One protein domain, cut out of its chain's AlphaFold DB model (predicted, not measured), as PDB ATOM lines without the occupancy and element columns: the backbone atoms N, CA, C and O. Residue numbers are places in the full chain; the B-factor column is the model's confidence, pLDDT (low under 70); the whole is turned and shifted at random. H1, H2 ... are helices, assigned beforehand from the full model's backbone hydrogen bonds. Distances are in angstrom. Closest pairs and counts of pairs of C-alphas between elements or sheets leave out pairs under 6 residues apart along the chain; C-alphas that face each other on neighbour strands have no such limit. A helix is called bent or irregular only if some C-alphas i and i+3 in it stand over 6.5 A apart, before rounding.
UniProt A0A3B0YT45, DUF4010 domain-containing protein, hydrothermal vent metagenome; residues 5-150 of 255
ATOM      1  N   SER A   5      28.556  15.657  22.293       74.31
ATOM      2  CA  SER A   5      28.406  16.418  21.050       74.31
ATOM      3  C   SER A   5      27.219  15.970  20.191       74.31
ATOM      4  O   SER A   5      26.545  16.814  19.613       74.31
ATOM      5  N   LEU A   6      26.909  14.667  20.143       74.56
ATOM      6  CA  LEU A   6      25.785  14.133  19.365       74.56
ATOM      7  C   LEU A   6      24.446  14.563  19.978       74.56
ATOM      8  O   LEU A   6      23.500  14.885  19.262       74.56
ATOM      9  N   ILE A   7      24.380  14.603  21.313       74.31
ATOM     10  CA  ILE A   7      23.211  15.091  22.053       74.31
ATOM     11  C   ILE A   7      23.041  16.599  21.824       74.31
ATOM     12  O   ILE A   7      21.924  17.048  21.576       74.31
ATOM     13  N   GLY A   8      24.132  17.372  21.840       77.69
ATOM     14  CA  GLY A   8      24.110  18.810  21.555       77.69
ATOM     15  C   GLY A   8      23.642  19.148  20.135       77.69
ATOM     16  O   GLY A   8      22.812  20.044  19.961       77.69
ATOM     17  N   GLU A   9      24.109  18.410  19.125       77.75
ATOM     18  CA  GLU A   9      23.668  18.584  17.734       77.75
ATOM     19  C   GLU A   9      22.192  18.216  17.546       77.75
ATOM     20  O   GLU A   9      21.439  19.002  16.966       77.75
ATOM     21  N   LEU A  10      21.747  17.082  18.100       72.00
ATOM     22  CA  LEU A  10      20.340  16.669  18.062       72.00
ATOM     23  C   LEU A  10      19.430  17.692  18.741       72.00
ATOM     24  O   LEU A  10      18.380  18.043  18.203       72.00
ATOM     25  N   LEU A  11      19.835  18.198  19.906       77.12
ATOM     26  CA  LEU A  11      19.069  19.190  20.645       77.12
ATOM     27  C   LEU A  11      18.954  20.481  19.820       77.12
ATOM     28  O   LEU A  11      17.842  20.944  19.569       77.12
ATOM     29  N   SER A  12      20.078  21.009  19.325       82.75
ATOM     30  CA  SER A  12      20.124  22.198  18.459       82.75
ATOM     31  C   SER A  12      19.218  22.052  17.233       82.75
ATOM     32  O   SER A  12      18.420  22.943  16.920       82.75
ATOM     33  N   GLN A  13      19.263  20.884  16.586       83.69
ATOM     34  CA  GLN A  13      18.424  20.578  15.440       83.69
ATOM     35  C   GLN A  13      16.937  20.586  15.816       83.69
ATOM     36  O   GLN A  13      16.156  21.288  15.175       83.69
ATOM     37  N   VAL A  14      16.526  19.876  16.869       86.69
ATOM     38  CA  VAL A  14      15.114  19.799  17.286       86.69
ATOM     39  C   VAL A  14      14.558  21.172  17.669       86.69
ATOM     40  O   VAL A  14      13.458  21.515  17.233       86.69
ATOM     41  N   TRP A  15      15.317  21.992  18.406       88.62
ATOM     42  CA  TRP A  15      14.910  23.363  18.743       88.62
ATOM     43  C   TRP A  15      14.708  24.223  17.498       88.62
ATOM     44  O   TRP A  15      13.717  24.952  17.414       88.62
ATOM     45  N   PHE A  16      15.605  24.111  16.515       88.56
ATOM     46  CA  PHE A  16      15.473  24.829  15.252       88.56
ATOM     47  C   PHE A  16      14.209  24.407  14.492       88.56
ATOM     48  O   PHE A  16      13.439  25.264  14.064       88.56
ATOM     49  N   HIS A  17      13.945  23.100  14.383       89.81
ATOM     50  CA  HIS A  17      12.755  22.578  13.699       89.81
ATOM     51  C   HIS A  17      11.470  23.020  14.412       89.81
ATOM     52  O   HIS A  17      10.532  23.484  13.763       89.81
ATOM     53  N   PHE A  18      11.453  22.953  15.744       91.62
ATOM     54  CA  PHE A  18      10.339  23.414  16.566       91.62
ATOM     55  C   PHE A  18      10.057  24.909  16.368       91.62
ATOM     56  O   PHE A  18       8.918  25.294  16.097       91.62
ATOM     57  N   ALA A  19      11.091  25.752  16.462       91.56
ATOM     58  CA  ALA A  19      10.964  27.198  16.294       91.56
ATOM     59  C   ALA A  19      10.418  27.553  14.905       91.56
ATOM     60  O   ALA A  19       9.542  28.408  14.775       91.56
ATOM     61  N   LEU A  20      10.894  26.853  13.878       90.56
ATOM     62  CA  LEU A  20      10.510  27.071  12.492       90.56
ATOM     63  C   LEU A  20       9.047  26.642  12.262       90.56
ATOM     64  O   LEU A  20       8.253  27.429  11.750       90.56
ATOM     65  N   VAL A  21       8.627  25.465  12.736       92.12
ATOM     66  CA  VAL A  21       7.219  25.017  12.657       92.12
ATOM     67  C   VAL A  21       6.277  25.968  13.396       92.12
ATOM     68  O   VAL A  21       5.231  26.336  12.857       92.12
ATOM     69  N   ALA A  22       6.645  26.403  14.602       91.12
ATOM     70  CA  ALA A  22       5.845  27.345  15.378       91.12
ATOM     71  C   ALA A  22       5.708  28.699  14.662       91.12
ATOM     72  O   ALA A  22       4.600  29.235  14.566       91.12
ATOM     73  N   LEU A  23       6.808  29.217  14.105       91.69
ATOM     74  CA  LEU A  23       6.837  30.458  13.334       91.69
ATOM     75  C   LEU A  23       5.925  30.369  12.106       91.69
ATOM     76  O   LEU A  23       5.026  31.194  11.951       91.69
ATOM     77  N   PHE A  24       6.096  29.353  11.259       89.69
ATOM     78  CA  PHE A  24       5.290  29.205  10.045       89.69
ATOM     79  C   PHE A  24       3.820  28.892  10.348       89.69
ATOM     80  O   PHE A  24       2.935  29.396   9.652       89.69
ATOM     81  N   GLY A  25       3.525  28.131  11.405       89.00
ATOM     82  CA  GLY A  25       2.155  27.927  11.883       89.00
ATOM     83  C   GLY A  25       1.498  29.235  12.337       89.00
ATOM     84  O   GLY A  25       0.346  29.505  11.995       89.00
ATOM     85  N   PHE A  26       2.246  30.090  13.043       89.38
ATOM     86  CA  PHE A  26       1.788  31.420  13.447       89.38
ATOM     87  C   PHE A  26       1.571  32.360  12.257       89.38
ATOM     88  O   PHE A  26       0.511  32.981  12.173       89.38
ATOM     89  N   LEU A  27       2.519  32.422  11.313       88.31
ATOM     90  CA  LEU A  27       2.385  33.207  10.081       88.31
ATOM     91  C   LEU A  27       1.160  32.759   9.276       88.31
ATOM     92  O   LEU A  27       0.342  33.592   8.900       88.31
ATOM     93  N   THR A  28       0.971  31.448   9.089       86.94
ATOM     94  CA  THR A  28      -0.210  30.908   8.388       86.94
ATOM     95  C   THR A  28      -1.505  31.328   9.084       86.94
ATOM     96  O   THR A  28      -2.485  31.688   8.435       86.94
ATOM     97  N   GLY A  29      -1.510  31.330  10.419       84.88
ATOM     98  CA  GLY A  29      -2.646  31.792  11.204       84.88
ATOM     99  C   GLY A  29      -2.912  33.298  11.103       84.88
ATOM    100  O   GLY A  29      -4.071  33.707  11.180       84.88
ATOM    101  N   LEU A  30      -1.879  34.126  10.920       84.75
ATOM    102  CA  LEU A  30      -2.028  35.561  10.654       84.75
ATOM    103  C   LEU A  30      -2.606  35.817   9.258       84.75
ATOM    104  O   LEU A  30      -3.599  36.534   9.154       84.75
ATOM    105  N   GLU A  31      -2.063  35.166   8.230       82.62
ATOM    106  CA  GLU A  31      -2.570  35.233   6.851       82.62
ATOM    107  C   GLU A  31      -4.038  34.796   6.781       82.62
ATOM    108  O   GLU A  31      -4.891  35.467   6.195       82.62
ATOM    109  N   PHE A  32      -4.379  33.696   7.461       79.88
ATOM    110  CA  PHE A  32      -5.763  33.239   7.541       79.88
ATOM    111  C   PHE A  32      -6.669  34.239   8.265       79.88
ATOM    112  O   PHE A  32      -7.817  34.434   7.860       79.88
ATOM    113  N   ARG A  33      -6.178  34.886   9.327       77.75
ATOM    114  CA  ARG A  33      -6.937  35.911  10.051       77.75
ATOM    115  C   ARG A  33      -7.206  37.125   9.168       77.75
ATOM    116  O   ARG A  33      -8.342  37.596   9.147       77.75
ATOM    117  N   GLU A  34      -6.204  37.610   8.444       74.44
ATOM    118  CA  GLU A  34      -6.353  38.736   7.517       74.44
ATOM    119  C   GLU A  34      -7.328  38.401   6.383       74.44
ATOM    120  O   GLU A  34      -8.242  39.179   6.082       74.44
ATOM    121  N   TYR A  35      -7.220  37.191   5.834       73.50
ATOM    122  CA  TYR A  35      -8.169  36.653   4.867       73.50
ATOM    123  C   TYR A  35      -9.599  36.600   5.430       73.50
ATOM    124  O   TYR A  35     -10.539  37.086   4.798       73.50
ATOM    125  N   SER A  36      -9.780  36.045   6.633       68.38
ATOM    126  CA  SER A  36     -11.091  35.926   7.275       68.38
ATOM    127  C   SER A  36     -11.707  37.295   7.557       68.38
ATOM    128  O   SER A  36     -12.890  37.492   7.300       68.38
ATOM    129  N   GLN A  37     -10.910  38.252   8.037       69.62
ATOM    130  CA  GLN A  37     -11.366  39.612   8.317       69.62
ATOM    131  C   GLN A  37     -11.740  40.367   7.035       69.62
ATOM    132  O   GLN A  37     -12.689  41.150   7.033       69.62
ATOM    133  N   SER A  38     -11.022  40.122   5.939       65.38
ATOM    134  CA  SER A  38     -11.351  40.692   4.632       65.38
ATOM    135  C   SER A  38     -12.672  40.145   4.089       65.38
ATOM    136  O   SER A  38     -13.464  40.914   3.552       65.38
ATOM    137  N   ARG A  39     -12.963  38.849   4.289       65.38
ATOM    138  CA  ARG A  39     -14.259  38.261   3.903       65.38
ATOM    139  C   ARG A  39     -15.428  38.786   4.724       65.38
ATOM    140  O   ARG A  39     -16.478  39.050   4.152       65.38
ATOM    141  N   ASP A  40     -15.242  38.945   6.031       63.44
ATOM    142  CA  ASP A  40     -16.293  39.412   6.947       63.44
ATOM    143  C   ASP A  40     -16.759  40.838   6.589       63.44
ATOM    144  O   ASP A  40     -17.938  41.164   6.679       63.44
ATOM    145  N   LYS A  41     -15.842  41.677   6.078       60.88
ATOM    146  CA  LYS A  41     -16.169  43.010   5.542       60.88
ATOM    147  C   LYS A  41     -16.947  42.974   4.221       60.88
ATOM    148  O   LYS A  41     -17.700  43.905   3.955       60.88
ATOM    149  N   GLU A  42     -16.730  41.966   3.376       59.19
ATOM    150  CA  GLU A  42     -17.379  41.855   2.059       59.19
ATOM    151  C   GLU A  42     -18.748  41.152   2.129       59.19
ATOM    152  O   GLU A  42     -19.629  41.475   1.335       59.19
ATOM    153  N   GLN A  43     -18.946  40.206   3.056       56.94
ATOM    154  CA  GLN A  43     -20.187  39.430   3.204       56.94
ATOM    155  C   GLN A  43     -20.547  39.214   4.692       56.94
ATOM    156  O   GLN A  43     -20.269  38.141   5.231       56.94
ATOM    157  N   PRO A  44     -21.200  40.193   5.350       53.53
ATOM    158  CA  PRO A  44     -21.515  40.124   6.782       53.53
ATOM    159  C   PRO A  44     -22.504  39.009   7.170       53.53
ATOM    160  O   PRO A  44     -22.551  38.611   8.331       53.53
ATOM    161  N   GLU A  45     -23.288  38.480   6.222       49.00
ATOM    162  CA  GLU A  45     -24.243  37.390   6.484       49.00
ATOM    163  C   GLU A  45     -23.575  36.013   6.636       49.00
ATOM    164  O   GLU A  45     -24.103  35.144   7.324       49.00
ATOM    165  N   VAL A  46     -22.383  35.802   6.059       54.53
ATOM    166  CA  VAL A  46     -21.641  34.530   6.153       54.53
ATOM    167  C   VAL A  46     -20.461  34.715   7.104       54.53
ATOM    168  O   VAL A  46     -19.293  34.689   6.714       54.53
ATOM    169  N   SER A  47     -20.783  34.930   8.376       48.88
ATOM    170  CA  SER A  47     -19.825  35.202   9.449       48.88
ATOM    171  C   SER A  47     -18.954  33.983   9.750       48.88
ATOM    172  O   SER A  47     -19.266  33.210  10.646       48.88
ATOM    173  N   VAL A  48     -17.849  33.782   9.019       56.06
ATOM    174  CA  VAL A  48     -16.917  32.660   9.243       56.06
ATOM    175  C   VAL A  48     -16.612  32.555  10.739       56.06
ATOM    176  O   VAL A  48     -15.926  33.412  11.295       56.06
ATOM    177  N   ALA A  49     -17.149  31.519  11.394       52.75
ATOM    178  CA  ALA A  49     -17.015  31.342  12.835       52.75
ATOM    179  C   ALA A  49     -15.552  31.557  13.270       52.75
ATOM    180  O   ALA A  49     -14.633  30.947  12.713       52.75
ATOM    181  N   ARG A  50     -15.350  32.449  14.256       54.28
ATOM    182  CA  ARG A  50     -14.087  33.111  14.672       54.28
ATOM    183  C   ARG A  50     -12.985  32.174  15.210       54.28
ATOM    184  O   ARG A  50     -12.041  32.603  15.867       54.28
ATOM    185  N   LEU A  51     -13.067  30.882  14.931       48.72
ATOM    186  CA  LEU A  51     -12.141  29.857  15.412       48.72
ATOM    187  C   LEU A  51     -10.757  29.897  14.743       48.72
ATOM    188  O   LEU A  51      -9.827  29.257  15.226       48.72
ATOM    189  N   GLY A  52     -10.577  30.696  13.688       55.12
ATOM    190  CA  GLY A  52      -9.291  30.926  13.019       55.12
ATOM    191  C   GLY A  52      -8.398  31.969  13.695       55.12
ATOM    192  O   GLY A  52      -7.878  32.853  13.021       55.12
ATOM    193  N   THR A  53      -8.240  31.919  15.020       63.72
ATOM    194  CA  THR A  53      -7.246  32.773  15.694       63.72
ATOM    195  C   THR A  53      -5.846  32.245  15.376       63.72
ATOM    196  O   THR A  53      -5.646  31.031  15.352       63.72
ATOM    197  N   SER A  54      -4.864  33.129  15.167       75.56
ATOM    198  CA  SER A  54      -3.478  32.745  14.840       75.56
ATOM    199  C   SER A  54      -2.892  31.699  15.797       75.56
ATOM    200  O   SER A  54      -2.160  30.813  15.376       75.56
ATOM    201  N   ARG A  55      -3.319  31.732  17.066       83.69
ATOM    202  CA  ARG A  55      -2.956  30.771  18.117       83.69
ATOM    203  C   ARG A  55      -3.383  29.332  17.812       83.69
ATOM    204  O   ARG A  55      -2.619  28.415  18.086       83.69
ATOM    205  N   THR A  56      -4.571  29.122  17.243       87.31
ATOM    206  CA  THR A  56      -5.099  27.774  16.983       87.31
ATOM    207  C   THR A  56      -4.242  27.045  15.953       87.31
ATOM    208  O   THR A  56      -3.867  25.899  16.171       87.31
ATOM    209  N   PHE A  57      -3.857  27.725  14.869       87.62
ATOM    210  CA  PHE A  57      -2.972  27.149  13.853       87.62
ATOM    211  C   PHE A  57      -1.565  26.894  14.389       87.62
ATOM    212  O   PHE A  57      -1.004  25.836  14.120       87.62
ATOM    213  N   THR A  58      -1.019  27.796  15.214       89.69
ATOM    214  CA  THR A  58       0.258  27.551  15.899       89.69
ATOM    215  C   THR A  58       0.197  26.302  16.776       89.69
ATOM    216  O   THR A  58       1.093  25.466  16.700       89.69
ATOM    217  N   PHE A  59      -0.872  26.125  17.560       90.38
ATOM    218  CA  PHE A  59      -1.035  24.927  18.382       90.38
ATOM    219  C   PHE A  59      -1.190  23.660  17.548       90.38
ATOM    220  O   PHE A  59      -0.595  22.649  17.898       90.38
ATOM    221  N   ILE A  60      -1.916  23.705  16.430       91.69
ATOM    222  CA  ILE A  60      -2.043  22.561  15.517       91.69
ATOM    223  C   ILE A  60      -0.682  22.190  14.905       91.69
ATOM    224  O   ILE A  60      -0.351  21.008  14.839       91.69
ATOM    225  N   ALA A  61       0.123  23.180  14.505       91.44
ATOM    226  CA  ALA A  61       1.464  22.960  13.962       91.44
ATOM    227  C   ALA A  61       2.391  22.305  14.999       91.44
ATOM    228  O   ALA A  61       3.044  21.299  14.715       91.44
ATOM    229  N   ILE A  62       2.400  22.848  16.223       91.44
ATOM    230  CA  ILE A  62       3.176  22.310  17.347       91.44
ATOM    231  C   ILE A  62       2.707  20.895  17.693       91.44
ATOM    232  O   ILE A  62       3.536  20.008  17.865       91.44
ATOM    233  N   LEU A  63       1.394  20.662  17.747       91.75
ATOM    234  CA  LEU A  63       0.822  19.348  18.022       91.75
ATOM    235  C   LEU A  63       1.267  18.325  16.968       91.75
ATOM    236  O   LEU A  63       1.692  17.232  17.327       91.75
ATOM    237  N   GLY A  64       1.231  18.686  15.682       89.75
ATOM    238  CA  GLY A  64       1.710  17.831  14.592       89.75
ATOM    239  C   GLY A  64       3.194  17.488  14.706       89.75
ATOM    240  O   GLY A  64       3.567  16.336  14.503       89.75
ATOM    241  N   PHE A  65       4.033  18.454  15.093       90.88
ATOM    242  CA  PHE A  65       5.457  18.220  15.340       90.88
ATOM    243  C   PHE A  65       5.689  17.293  16.534       90.88
ATOM    244  O   PHE A  65       6.371  16.283  16.393       90.88
ATOM    245  N   VAL A  66       5.066  17.585  17.679       90.31
ATOM    246  CA  VAL A  66       5.238  16.817  18.919       90.31
ATOM    247  C   VAL A  66       4.797  15.365  18.734       90.31
ATOM    248  O   VAL A  66       5.560  14.454  19.051       90.31
ATOM    249  N   LEU A  67       3.610  15.131  18.162       89.44
ATOM    250  CA  LEU A  67       3.097  13.776  17.918       89.44
ATOM    251  C   LEU A  67       3.965  12.984  16.939       89.44
ATOM    252  O   LEU A  67       4.075  11.769  17.080       89.44
ATOM    253  N   TYR A  68       4.568  13.661  15.963       89.31
ATOM    254  CA  TYR A  68       5.486  13.032  15.025       89.31
ATOM    255  C   TYR A  68       6.826  12.675  15.686       89.31
ATOM    256  O   TYR A  68       7.343  11.584  15.476       89.31
ATOM    257  N   THR A  69       7.376  13.557  16.527       85.75
ATOM    258  CA  THR A  69       8.657  13.310  17.213       85.75
ATOM    259  C   THR A  69       8.573  12.284  18.344       85.75
ATOM    260  O   THR A  69       9.578  11.652  18.656       85.75
ATOM    261  N   LEU A  70       7.402  12.121  18.970       85.81
ATOM    262  CA  LEU A  70       7.202  11.215  20.109       85.81
ATOM    263  C   LEU A  70       7.189   9.732  19.723       85.81
ATOM    264  O   LEU A  70       7.532   8.896  20.555       85.81
ATOM    265  N   ASP A  71       6.762   9.397  18.503       83.06
ATOM    266  CA  ASP A  71       6.548   8.010  18.087       83.06
ATOM    267  C   ASP A  71       7.238   7.697  16.746       83.06
ATOM    268  O   ASP A  71       6.743   8.102  15.689       83.06
ATOM    269  N   PRO A  72       8.328   6.905  16.757       74.06
ATOM    270  CA  PRO A  72       9.007   6.452  15.543       74.06
ATOM    271  C   PRO A  72       8.126   5.593  14.625       74.06
ATOM    272  O   PRO A  72       8.436   5.444  13.447       74.06
ATOM    273  N   ALA A  73       7.045   4.999  15.146       80.38
ATOM    274  CA  ALA A  73       6.144   4.138  14.384       80.38
ATOM    275  C   ALA A  73       5.008   4.904  13.680       80.38
ATOM    276  O   ALA A  73       4.139   4.270  13.076       80.38
ATOM    277  N   TYR A  74       4.984   6.240  13.770       84.12
ATOM    278  CA  TYR A  74       3.977   7.130  13.172       84.12
ATOM    279  C   TYR A  74       2.524   6.885  13.625       84.12
ATOM    280  O   TYR A  74       1.600   7.517  13.105       84.12
ATOM    281  N   ARG A  75       2.282   5.999  14.600       88.06
ATOM    282  CA  ARG A  75       0.931   5.615  15.042       88.06
ATOM    283  C   ARG A  75       0.283   6.758  15.801       88.06
ATOM    284  O   ARG A  75      -0.891   7.049  15.584       88.06
ATOM    285  N   LEU A  76       1.060   7.435  16.644       86.75
ATOM    286  CA  LEU A  76       0.597   8.585  17.413       86.75
ATOM    287  C   LEU A  76       0.243   9.771  16.506       86.75
ATOM    288  O   LEU A  76      -0.779  10.421  16.713       86.75
ATOM    289  N   TYR A  77       1.037   9.996  15.456       89.44
ATOM    290  CA  TYR A  77       0.745  10.994  14.428       89.44
ATOM    291  C   TYR A  77      -0.559  10.678  13.678       89.44
ATOM    292  O   TYR A  77      -1.429  11.541  13.571       89.44
ATOM    293  N   LEU A  78      -0.756   9.434  13.225       89.88
ATOM    294  CA  LEU A  78      -2.011   9.027  12.580       89.88
ATOM    295  C   LEU A  78      -3.218   9.167  13.518       89.88
ATOM    296  O   LEU A  78      -4.260   9.670  13.104       89.88
ATOM    297  N   ALA A  79      -3.081   8.766  14.783       91.12
ATOM    298  CA  ALA A  79      -4.137   8.915  15.781       91.12
ATOM    299  C   ALA A  79      -4.505  10.393  15.998       91.12
ATOM    300  O   ALA A  79      -5.687  10.737  16.031       91.12
ATOM    301  N   GLY A  80      -3.507  11.279  16.070       89.75
ATOM    302  CA  GLY A  80      -3.718  12.724  16.137       89.75
ATOM    303  C   GLY A  80      -4.390  13.289  14.891       89.75
ATOM    304  O   GLY A  80      -5.299  14.106  15.012       89.75
ATOM    305  N   MET A  81      -4.004  12.818  13.704       90.06
ATOM    306  CA  MET A  81      -4.633  13.203  12.441       90.06
ATOM    307  C   MET A  81      -6.115  12.812  12.415       90.06
ATOM    308  O   MET A  81      -6.961  13.642  12.091       90.06
ATOM    309  N   ILE A  82      -6.443  11.577  12.806       91.50
ATOM    310  CA  ILE A  82      -7.827  11.092  12.894       91.50
ATOM    311  C   ILE A  82      -8.612  11.917  13.919       91.50
ATOM    312  O   ILE A  82      -9.720  12.361  13.625       91.50
ATOM    313  N   GLY A  83      -8.026  12.181  15.091       91.12
ATOM    314  CA  GLY A  83      -8.633  13.026  16.118       91.12
ATOM    315  C   GLY A  83      -8.906  14.451  15.628       91.12
ATOM    316  O   GLY A  83      -9.987  14.987  15.867       91.12
ATOM    317  N   LEU A  84      -7.974  15.045  14.880       89.69
ATOM    318  CA  LEU A  84      -8.123  16.380  14.302       89.69
ATOM    319  C   LEU A  84      -9.198  16.413  13.207       89.69
ATOM    320  O   LEU A  84     -10.009  17.338  13.176       89.69
ATOM    321  N   ILE A  85      -9.235  15.403  12.334       90.19
ATOM    322  CA  ILE A  85     -10.272  15.261  11.303       90.19
ATOM    323  C   ILE A  85     -11.644  15.127  11.959       90.19
ATOM    324  O   ILE A  85     -12.574  15.817  11.551       90.19
ATOM    325  N   LEU A  86     -11.770  14.298  12.998       89.69
ATOM    326  CA  LEU A  86     -13.019  14.127  13.734       89.69
ATOM    327  C   LEU A  86     -13.447  15.430  14.415       89.69
ATOM    328  O   LEU A  86     -14.599  15.841  14.288       89.69
ATOM    329  N   PHE A  87     -12.517  16.121  15.078       87.44
ATOM    330  CA  PHE A  87     -12.772  17.423  15.689       87.44
ATOM    331  C   PHE A  87     -13.261  18.445  14.655       87.44
ATOM    332  O   PHE A  87     -14.257  19.135  14.880       87.44
ATOM    333  N   PHE A  88     -12.614  18.513  13.488       85.94
ATOM    334  CA  PHE A  88     -13.050  19.389  12.406       85.94
ATOM    335  C   PHE A  88     -14.362  18.956  11.759       85.94
ATOM    336  O   PHE A  88     -15.117  19.829  11.339       85.94
ATOM    337  N   ALA A  89     -14.663  17.661  11.688       85.31
ATOM    338  CA  ALA A  89     -15.931  17.154  11.175       85.31
ATOM    339  C   ALA A  89     -17.095  17.545  12.097       85.31
ATOM    340  O   ALA A  89     -18.098  18.068  11.616       85.31
ATOM    341  N   LEU A  90     -16.931  17.384  13.414       84.44
ATOM    342  CA  LEU A  90     -17.906  17.839  14.412       84.44
ATOM    343  C   LEU A  90     -18.085  19.356  14.359       84.44
ATOM    344  O   LEU A  90     -19.206  19.862  14.330       84.44
ATOM    345  N   PHE A  91     -16.973  20.086  14.274       81.12
ATOM    346  CA  PHE A  91     -17.008  21.532  14.125       81.12
ATOM    347  C   PHE A  91     -17.725  21.963  12.835       81.12
ATOM    348  O   PHE A  91     -18.527  22.895  12.848       81.12
ATOM    349  N   TYR A  92     -17.465  21.278  11.721       79.38
ATOM    350  CA  TYR A  92     -18.116  21.548  10.445       79.38
ATOM    351  C   TYR A  92     -19.615  21.250  10.503       79.38
ATOM    352  O   TYR A  92     -20.397  22.055  10.009       79.38
ATOM    353  N   HIS A  93     -20.023  20.163  11.162       78.94
ATOM    354  CA  HIS A  93     -21.432  19.828  11.356       78.94
ATOM    355  C   HIS A  93     -22.180  20.939  12.105       78.94
ATOM    356  O   HIS A  93     -23.224  21.400  11.653       78.94
ATOM    357  N   HIS A  94     -21.600  21.458  13.188       75.12
ATOM    358  CA  HIS A  94     -22.190  22.586  13.915       75.12
ATOM    359  C   HIS A  94     -22.193  23.888  13.089       75.12
ATOM    360  O   HIS A  94     -23.066  24.747  13.208       75.12
ATOM    361  N   LYS A  95     -21.219  24.041  12.188       72.31
ATOM    362  CA  LYS A  95     -21.123  25.182  11.272       72.31
ATOM    363  C   LYS A  95     -22.153  25.120  10.129       72.31
ATOM    364  O   LYS A  95     -22.636  26.161   9.691       72.31
ATOM    365  N   LEU A  96     -22.535  23.924   9.683       72.00
ATOM    366  CA  LEU A  96     -23.634  23.710   8.735       72.00
ATOM    367  C   LEU A  96     -24.981  24.154   9.316       72.00
ATOM    368  O   LEU A  96     -25.759  24.789   8.608       72.00
ATOM    369  N   GLU A  97     -25.225  23.892  10.602       66.94
ATOM    370  CA  GLU A  97     -26.451  24.310  11.303       66.94
ATOM    371  C   GLU A  97     -26.610  25.837  11.358       66.94
ATOM    372  O   GLU A  97     -27.723  26.351  11.392       66.94
ATOM    373  N   THR A  98     -25.497  26.572  11.295       63.22
ATOM    374  CA  THR A  98     -25.469  28.044  11.262       63.22
ATOM    375  C   THR A  98     -25.428  28.622   9.840       63.22
ATOM    376  O   THR A  98     -25.205  29.819   9.664       63.22
ATOM    377  N   GLY A  99     -25.646  27.795   8.808       58.50
ATOM    378  CA  GLY A  99     -25.758  28.225   7.408       58.50
ATOM    379  C   GLY A  99     -24.428  28.541   6.711       58.50
ATOM    380  O   GLY A  99     -24.421  29.089   5.610       58.50
ATOM    381  N   GLN A 100     -23.283  28.200   7.313       60.50
ATOM    382  CA  GLN A 100     -21.960  28.520   6.772       60.50
ATOM    383  C   GLN A 100     -21.311  27.309   6.085       60.50
ATOM    384  O   GLN A 100     -20.962  26.319   6.718       60.50
ATOM    385  N   THR A 101     -21.023  27.411   4.786       58.84
ATOM    386  CA  THR A 101     -20.547  26.278   3.959       58.84
ATOM    387  C   THR A 101     -19.027  26.240   3.722       58.84
ATOM    388  O   THR A 101     -18.524  25.522   2.858       58.84
ATOM    389  N   GLY A 102     -18.241  27.004   4.485       67.12
ATOM    390  CA  GLY A 102     -16.800  27.150   4.247       67.12
ATOM    391  C   GLY A 102     -15.932  25.990   4.761       67.12
ATOM    392  O   GLY A 102     -15.539  26.012   5.927       67.12
ATOM    393  N   LEU A 103     -15.534  25.069   3.870       73.38
ATOM    394  CA  LEU A 103     -14.579  23.962   4.125       73.38
ATOM    395  C   LEU A 103     -13.099  24.383   4.193       73.38
ATOM    396  O   LEU A 103     -12.239  23.613   4.617       73.38
ATOM    397  N   LEU A 104     -12.786  25.612   3.778       77.56
ATOM    398  CA  LEU A 104     -11.406  26.087   3.651       77.56
ATOM    399  C   LEU A 104     -10.651  26.091   4.996       77.56
ATOM    400  O   LEU A 104      -9.468  25.782   5.041       77.56
ATOM    401  N   GLN A 105     -11.339  26.418   6.092       79.25
ATOM    402  CA  GLN A 105     -10.736  26.519   7.423       79.25
ATOM    403  C   GLN A 105     -10.259  25.155   7.966       79.25
ATOM    404  O   GLN A 105      -9.078  25.058   8.304       79.25
ATOM    405  N   PRO A 106     -11.104  24.098   8.006       82.88
ATOM    406  CA  PRO A 106     -10.648  22.738   8.298       82.88
ATOM    407  C   PRO A 106      -9.479  22.278   7.423       82.88
ATOM    408  O   PRO A 106      -8.517  21.705   7.928       82.88
ATOM    409  N   LEU A 107      -9.537  22.570   6.118       84.12
ATOM    410  CA  LEU A 107      -8.512  22.142   5.167       84.12
ATOM    411  C   LEU A 107      -7.145  22.765   5.475       84.12
ATOM    412  O   LEU A 107      -6.144  22.059   5.524       84.12
ATOM    413  N   ILE A 108      -7.101  24.074   5.738       85.50
ATOM    414  CA  ILE A 108      -5.858  24.759   6.120       85.50
ATOM    415  C   ILE A 108      -5.345  24.227   7.457       85.50
ATOM    416  O   ILE A 108      -4.145  24.021   7.599       85.50
ATOM    417  N   GLY A 109      -6.231  23.954   8.418       87.94
ATOM    418  CA  GLY A 109      -5.844  23.351   9.694       87.94
ATOM    419  C   GLY A 109      -5.152  22.001   9.510       87.94
ATOM    420  O   GLY A 109      -4.110  21.758  10.114       87.94
ATOM    421  N   LEU A 110      -5.679  21.160   8.618       89.69
ATOM    422  CA  LEU A 110      -5.069  19.876   8.287       89.69
ATOM    423  C   LEU A 110      -3.713  20.048   7.589       89.69
ATOM    424  O   LEU A 110      -2.769  19.339   7.918       89.69
ATOM    425  N   ILE A 111      -3.578  21.020   6.683       88.81
ATOM    426  CA  ILE A 111      -2.293  21.332   6.039       88.81
ATOM    427  C   ILE A 111      -1.268  21.801   7.081       88.81
ATOM    428  O   ILE A 111      -0.143  21.310   7.100       88.81
ATOM    429  N   VAL A 112      -1.649  22.688   7.999       91.44
ATOM    430  CA  VAL A 112      -0.760  23.185   9.061       91.44
ATOM    431  C   VAL A 112      -0.300  22.056   9.991       91.44
ATOM    432  O   VAL A 112       0.855  22.041  10.412       91.44
ATOM    433  N   TYR A 113      -1.147  21.056  10.252       91.44
ATOM    434  CA  TYR A 113      -0.762  19.861  11.012       91.44
ATOM    435  C   TYR A 113       0.384  19.074  10.348       91.44
ATOM    436  O   TYR A 113       1.199  18.453  11.032       91.44
ATOM    437  N   THR A 114       0.501  19.128   9.018       90.12
ATOM    438  CA  THR A 114       1.583  18.455   8.276       90.12
ATOM    439  C   THR A 114       2.936  19.169   8.352       90.12
ATOM    440  O   THR A 114       3.940  18.585   7.953       90.12
ATOM    441  N   TYR A 115       3.017  20.386   8.914       90.50
ATOM    442  CA  TYR A 115       4.277  21.141   8.999       90.50
ATOM    443  C   TYR A 115       5.331  20.420   9.854       90.50
ATOM    444  O   TYR A 115       6.518  20.477   9.542       90.50
ATOM    445  N   GLY A 116       4.897  19.710  10.902       89.56
ATOM    446  CA  GLY A 116       5.776  18.947  11.792       89.56
ATOM    447  C   GLY A 116       6.540  17.814  11.088       89.56
ATOM    448  O   GLY A 116       7.772  17.806  11.100       89.56
ATOM    449  N   PRO A 117       5.842  16.879  10.423       88.06
ATOM    450  CA  PRO A 117       6.492  15.885   9.569       88.06
ATOM    451  C   PRO A 117       7.242  16.510   8.388       88.06
ATOM    452  O   PRO A 117       8.300  16.023   8.004       88.06
ATOM    453  N   ALA A 118       6.729  17.598   7.804       87.06
ATOM    454  CA  ALA A 118       7.351  18.206   6.631       87.06
ATOM    455  C   ALA A 118       8.767  18.722   6.917       87.06
ATOM    456  O   ALA A 118       9.658  18.506   6.105       87.06
ATOM    457  N   ILE A 119       8.999  19.359   8.071       89.50
ATOM    458  CA  ILE A 119      10.331  19.876   8.418       89.50
ATOM    459  C   ILE A 119      11.330  18.763   8.769       89.50
ATOM    460  O   ILE A 119      12.532  18.974   8.683       89.50
ATOM    461  N   THR A 120      10.842  17.595   9.194       86.56
ATOM    462  CA  THR A 120      11.682  16.468   9.633       86.56
ATOM    463  C   THR A 120      11.989  15.486   8.504       86.56
ATOM    464  O   THR A 120      13.077  14.922   8.473       86.56
ATOM    465  N   LEU A 121      11.048  15.279   7.577       86.50
ATOM    466  CA  LEU A 121      11.196  14.374   6.433       86.50
ATOM    467  C   LEU A 121      11.760  15.061   5.186       86.50
ATOM    468  O   LEU A 121      12.382  14.397   4.358       86.50
ATOM    469  N   LEU A 122      11.511  16.363   5.017       85.44
ATOM    470  CA  LEU A 122      11.900  17.115   3.827       85.44
ATOM    471  C   LEU A 122      12.887  18.238   4.171       85.44
ATOM    472  O   LEU A 122      12.969  18.680   5.317       85.44
ATOM    473  N   PRO A 123      13.628  18.750   3.173       81.31
ATOM    474  CA  PRO A 123      14.487  19.906   3.371       81.31
ATOM    475  C   PRO A 123      13.713  21.148   3.865       81.31
ATOM    476  O   PRO A 123      12.585  21.378   3.419       81.31
ATOM    477  N   PRO A 124      14.334  22.039   4.664       77.75
ATOM    478  CA  PRO A 124      13.654  23.204   5.244       77.75
ATOM    479  C   PRO A 124      12.999  24.153   4.233       77.75
ATOM    480  O   PRO A 124      11.972  24.763   4.527       77.75
ATOM    481  N   TRP A 125      13.551  24.261   3.019       78.00
ATOM    482  CA  TRP A 125      12.993  25.104   1.956       78.00
ATOM    483  C   TRP A 125      11.604  24.643   1.493       78.00
ATOM    484  O   TRP A 125      10.803  25.465   1.047       78.00
ATOM    485  N   PHE A 126      11.289  23.351   1.633       80.62
ATOM    486  CA  PHE A 126       9.984  22.813   1.261       80.62
ATOM    487  C   PHE A 126       8.876  23.343   2.175       80.62
ATOM    488  O   PHE A 126       7.784  23.652   1.703       80.62
ATOM    489  N   LEU A 127       9.160  23.529   3.470       81.75
ATOM    490  CA  LEU A 127       8.192  24.114   4.397       81.75
ATOM    491  C   LEU A 127       7.854  25.561   4.012       81.75
ATOM    492  O   LEU A 127       6.689  25.953   4.027       81.75
ATOM    493  N   VAL A 128       8.868  26.334   3.610       81.38
ATOM    494  CA  VAL A 128       8.684  27.708   3.122       81.38
ATOM    495  C   VAL A 128       7.807  27.717   1.872       81.38
ATOM    496  O   VAL A 128       6.851  28.486   1.802       81.38
ATOM    497  N   LEU A 129       8.090  26.834   0.907       82.25
ATOM    498  CA  LEU A 129       7.289  26.674  -0.309       82.25
ATOM    499  C   LEU A 129       5.823  26.369   0.026       82.25
ATOM    500  O   LEU A 129       4.916  26.973  -0.542       82.25
ATOM    501  N   LEU A 130       5.598  25.447   0.960       83.38
ATOM    502  CA  LEU A 130       4.268  25.012   1.356       83.38
ATOM    503  C   LEU A 130       3.485  26.144   2.042       83.38
ATOM    504  O   LEU A 130       2.334  26.391   1.682       83.38
ATOM    505  N   PHE A 131       4.128  26.903   2.934       86.06
ATOM    506  CA  PHE A 131       3.555  28.126   3.499       86.06
ATOM    507  C   PHE A 131       3.196  29.152   2.415       86.06
ATOM    508  O   PHE A 131       2.068  29.643   2.389       86.06
ATOM    509  N   VAL A 132       4.125  29.452   1.500       81.00
ATOM    510  CA  VAL A 132       3.906  30.421   0.415       81.00
ATOM    511  C   VAL A 132       2.758  29.977  -0.491       81.00
ATOM    512  O   VAL A 132       1.928  30.802  -0.862       81.00
ATOM    513  N   ALA A 133       2.654  28.687  -0.811       82.62
ATOM    514  CA  ALA A 133       1.563  28.147  -1.618       82.62
ATOM    515  C   ALA A 133       0.199  28.324  -0.935       82.62
ATOM    516  O   ALA A 133      -0.769  28.734  -1.586       82.62
ATOM    517  N   VAL A 134       0.117  28.074   0.377       83.00
ATOM    518  CA  VAL A 134      -1.094  28.335   1.167       83.00
ATOM    519  C   VAL A 134      -1.401  29.832   1.166       83.00
ATOM    520  O   VAL A 134      -2.484  30.219   0.731       83.00
ATOM    521  N   ALA A 135      -0.454  30.684   1.558       81.62
ATOM    522  CA  ALA A 135      -0.638  32.137   1.612       81.62
ATOM    523  C   ALA A 135      -1.079  32.724   0.257       81.62
ATOM    524  O   ALA A 135      -2.029  33.511   0.185       81.62
ATOM    525  N   PHE A 136      -0.464  32.276  -0.840       77.81
ATOM    526  CA  PHE A 136      -0.836  32.661  -2.198       77.81
ATOM    527  C   PHE A 136      -2.255  32.204  -2.556       77.81
ATOM    528  O   PHE A 136      -3.039  32.981  -3.100       77.81
ATOM    529  N   THR A 137      -2.627  30.971  -2.199       77.56
ATOM    530  CA  THR A 137      -3.976  30.432  -2.430       77.56
ATOM    531  C   THR A 137      -5.046  31.219  -1.666       77.56
ATOM    532  O   THR A 137      -6.105  31.524  -2.223       77.56
ATOM    533  N   LEU A 138      -4.775  31.596  -0.412       75.06
ATOM    534  CA  LEU A 138      -5.655  32.461   0.385       75.06
ATOM    535  C   LEU A 138      -5.789  33.849  -0.261       75.06
ATOM    536  O   LEU A 138      -6.903  34.362  -0.400       75.06
ATOM    537  N   SER A 139      -4.672  34.410  -0.727       68.31
ATOM    538  CA  SER A 139      -4.606  35.726  -1.371       68.31
ATOM    539  C   SER A 139      -5.240  35.775  -2.768       68.31
ATOM    540  O   SER A 139      -5.658  36.839  -3.220       68.31
ATOM    541  N   ALA A 140      -5.364  34.643  -3.469       63.16
ATOM    542  CA  ALA A 140      -5.882  34.594  -4.840       63.16
ATOM    543  C   ALA A 140      -7.413  34.772  -4.940       63.16
ATOM    544  O   ALA A 140      -7.933  35.229  -5.962       63.16
ATOM    545  N   ARG A 141      -8.172  34.442  -3.887       59.69
ATOM    546  CA  ARG A 141      -9.646  34.534  -3.902       59.69
ATOM    547  C   ARG A 141     -10.227  35.939  -4.144       59.69
ATOM    548  O   ARG A 141     -11.163  36.020  -4.942       59.69
ATOM    549  N   PRO A 142      -9.737  37.036  -3.531       54.94
ATOM    550  CA  PRO A 142     -10.260  38.375  -3.819       54.94
ATOM    551  C   PRO A 142     -10.097  38.783  -5.292       54.94
ATOM    552  O   PRO A 142     -10.949  39.496  -5.825       54.94
ATOM    553  N   LEU A 143      -9.065  38.296  -5.992       49.91
ATOM    554  CA  LEU A 143      -8.908  38.514  -7.434       49.91
ATOM    555  C   LEU A 143      -9.993  37.781  -8.223       49.91
ATOM    556  O   LEU A 143     -10.660  38.400  -9.046       49.91
ATOM    557  N   ALA A 144     -10.221  36.497  -7.932       51.38
ATOM    558  CA  ALA A 144     -11.227  35.685  -8.617       51.38
ATOM    559  C   ALA A 144     -12.650  36.240  -8.450       51.38
ATOM    560  O   ALA A 144     -13.408  36.274  -9.420       51.38
ATOM    561  N   HIS A 145     -12.999  36.723  -7.251       54.47
ATOM    562  CA  HIS A 145     -14.315  37.309  -6.991       54.47
ATOM    563  C   HIS A 145     -14.481  38.673  -7.665       54.47
ATOM    564  O   HIS A 145     -15.517  38.936  -8.259       54.47
ATOM    565  N   ARG A 146     -13.441  39.520  -7.678       52.47
ATOM    566  CA  ARG A 146     -13.459  40.768  -8.464       52.47
ATOM    567  C   ARG A 146     -13.519  40.507  -9.960       52.47
ATOM    568  O   ARG A 146     -14.140  41.296 -10.668       52.47
ATOM    569  N   LEU A 147     -12.883  39.432 -10.423       50.31
ATOM    570  CA  LEU A 147     -12.957  38.990 -11.807       50.31
ATOM    571  C   LEU A 147     -14.401  38.619 -12.155       50.31
ATOM    572  O   LEU A 147     -14.993  39.221 -13.036       50.31
ATOM    573  N   THR A 148     -15.024  37.723 -11.394       54.03
ATOM    574  CA  THR A 148     -16.420  37.317 -11.645       54.03
ATOM    575  C   THR A 148     -17.440  38.433 -11.408       54.03
ATOM    576  O   THR A 148     -18.364  38.560 -12.198       54.03
ATOM    577  N   ALA A 149     -17.260  39.297 -10.405       56.19
ATOM    578  CA  ALA A 149     -18.182  40.402 -10.119       56.19
ATOM    579  C   ALA A 149     -18.153  41.526 -11.173       56.19
ATOM    580  O   ALA A 149     -19.099  42.302 -11.266       56.19
ATOM    581  N   ASN A 150     -17.074  41.647 -11.956       57.09
ATOM    582  CA  ASN A 150     -16.971  42.626 -13.044       57.09
ATOM    583  C   ASN A 150     -17.129  42.004 -14.440       57.09
ATOM    584  O   ASN A 150     -17.115  42.743 -15.430       57.09
TER     585      ASN A 150
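AT A GLANCE: This is residues 5 to 150 of the 255 residues of the protein "DUF4010 domain-containing protein" of hydrothermal vent metagenome (UniProt A0A3B0YT45). The longest helix, H1, runs most of the length of a stack of nearly aligned helices, with H2 packed on one side of it and H6 on another; H3 lies beyond H2, and short H4 and H5 fill the middle. H1, H2, H3 and H4 form an up-and-down bundle, each running against the one before. The printed part has 146 residues with six named helices, H1 to H6, no named strand, and is all helix. It is compact, with a radius of gyration of the C-alphas of 17.0 A, and spans 61 by 30 by 20 A, its length increased by residues 5 to 12 and 143 to 150, which stick out.

IN THESE COORDINATES: H1, residues 5 to 42, measures 55.7 A from C-alpha 5 at (28.406, 16.418, 21.050). H2 is residues 54 to 70, 24.6 A; H3 75 to 97, 33.4 A; H4 104 to 113; H5 115 to 121. H6, residues 124 to 150, was assigned as one helix by its hydrogen bonds but is bent, C-alphas 139 and 142 being 6.7 A apart: its arms are H6a, residues 124 to 139, and H6b, residues 142 to 150, which ends with C-alpha 150 at (-16.971, 42.626, -13.044).

HOW THE PARTS SIT: H1, with residues 18 to 33 alone, touches H2, closest at C-alphas Gly 29 and Ser 54, 3.8 A, a hairpin. H1 touches H6a, the same way at 6 degrees, closest at C-alphas 31 and 135, 6.4 A. H2, the hub, touches H1, H3, H4 and H5. H3 touches H4, closest at C-alphas 88 and 106, 5.8 A. H6b touches no helix. Every O i to N i+4 pair is within hydrogen-bond range in H1, H2, H3, H4 and H6b; in H5 2 of 3, in H6a 11 of 12.

THE WHOLE: C-alphas 5 and 150, the farthest apart, are 62.5 A apart. The printed part has no cut. The link H1 to H2 is long. Confidence is under 70 at residues 36 to 53, 97 to 102 and 139 to 150.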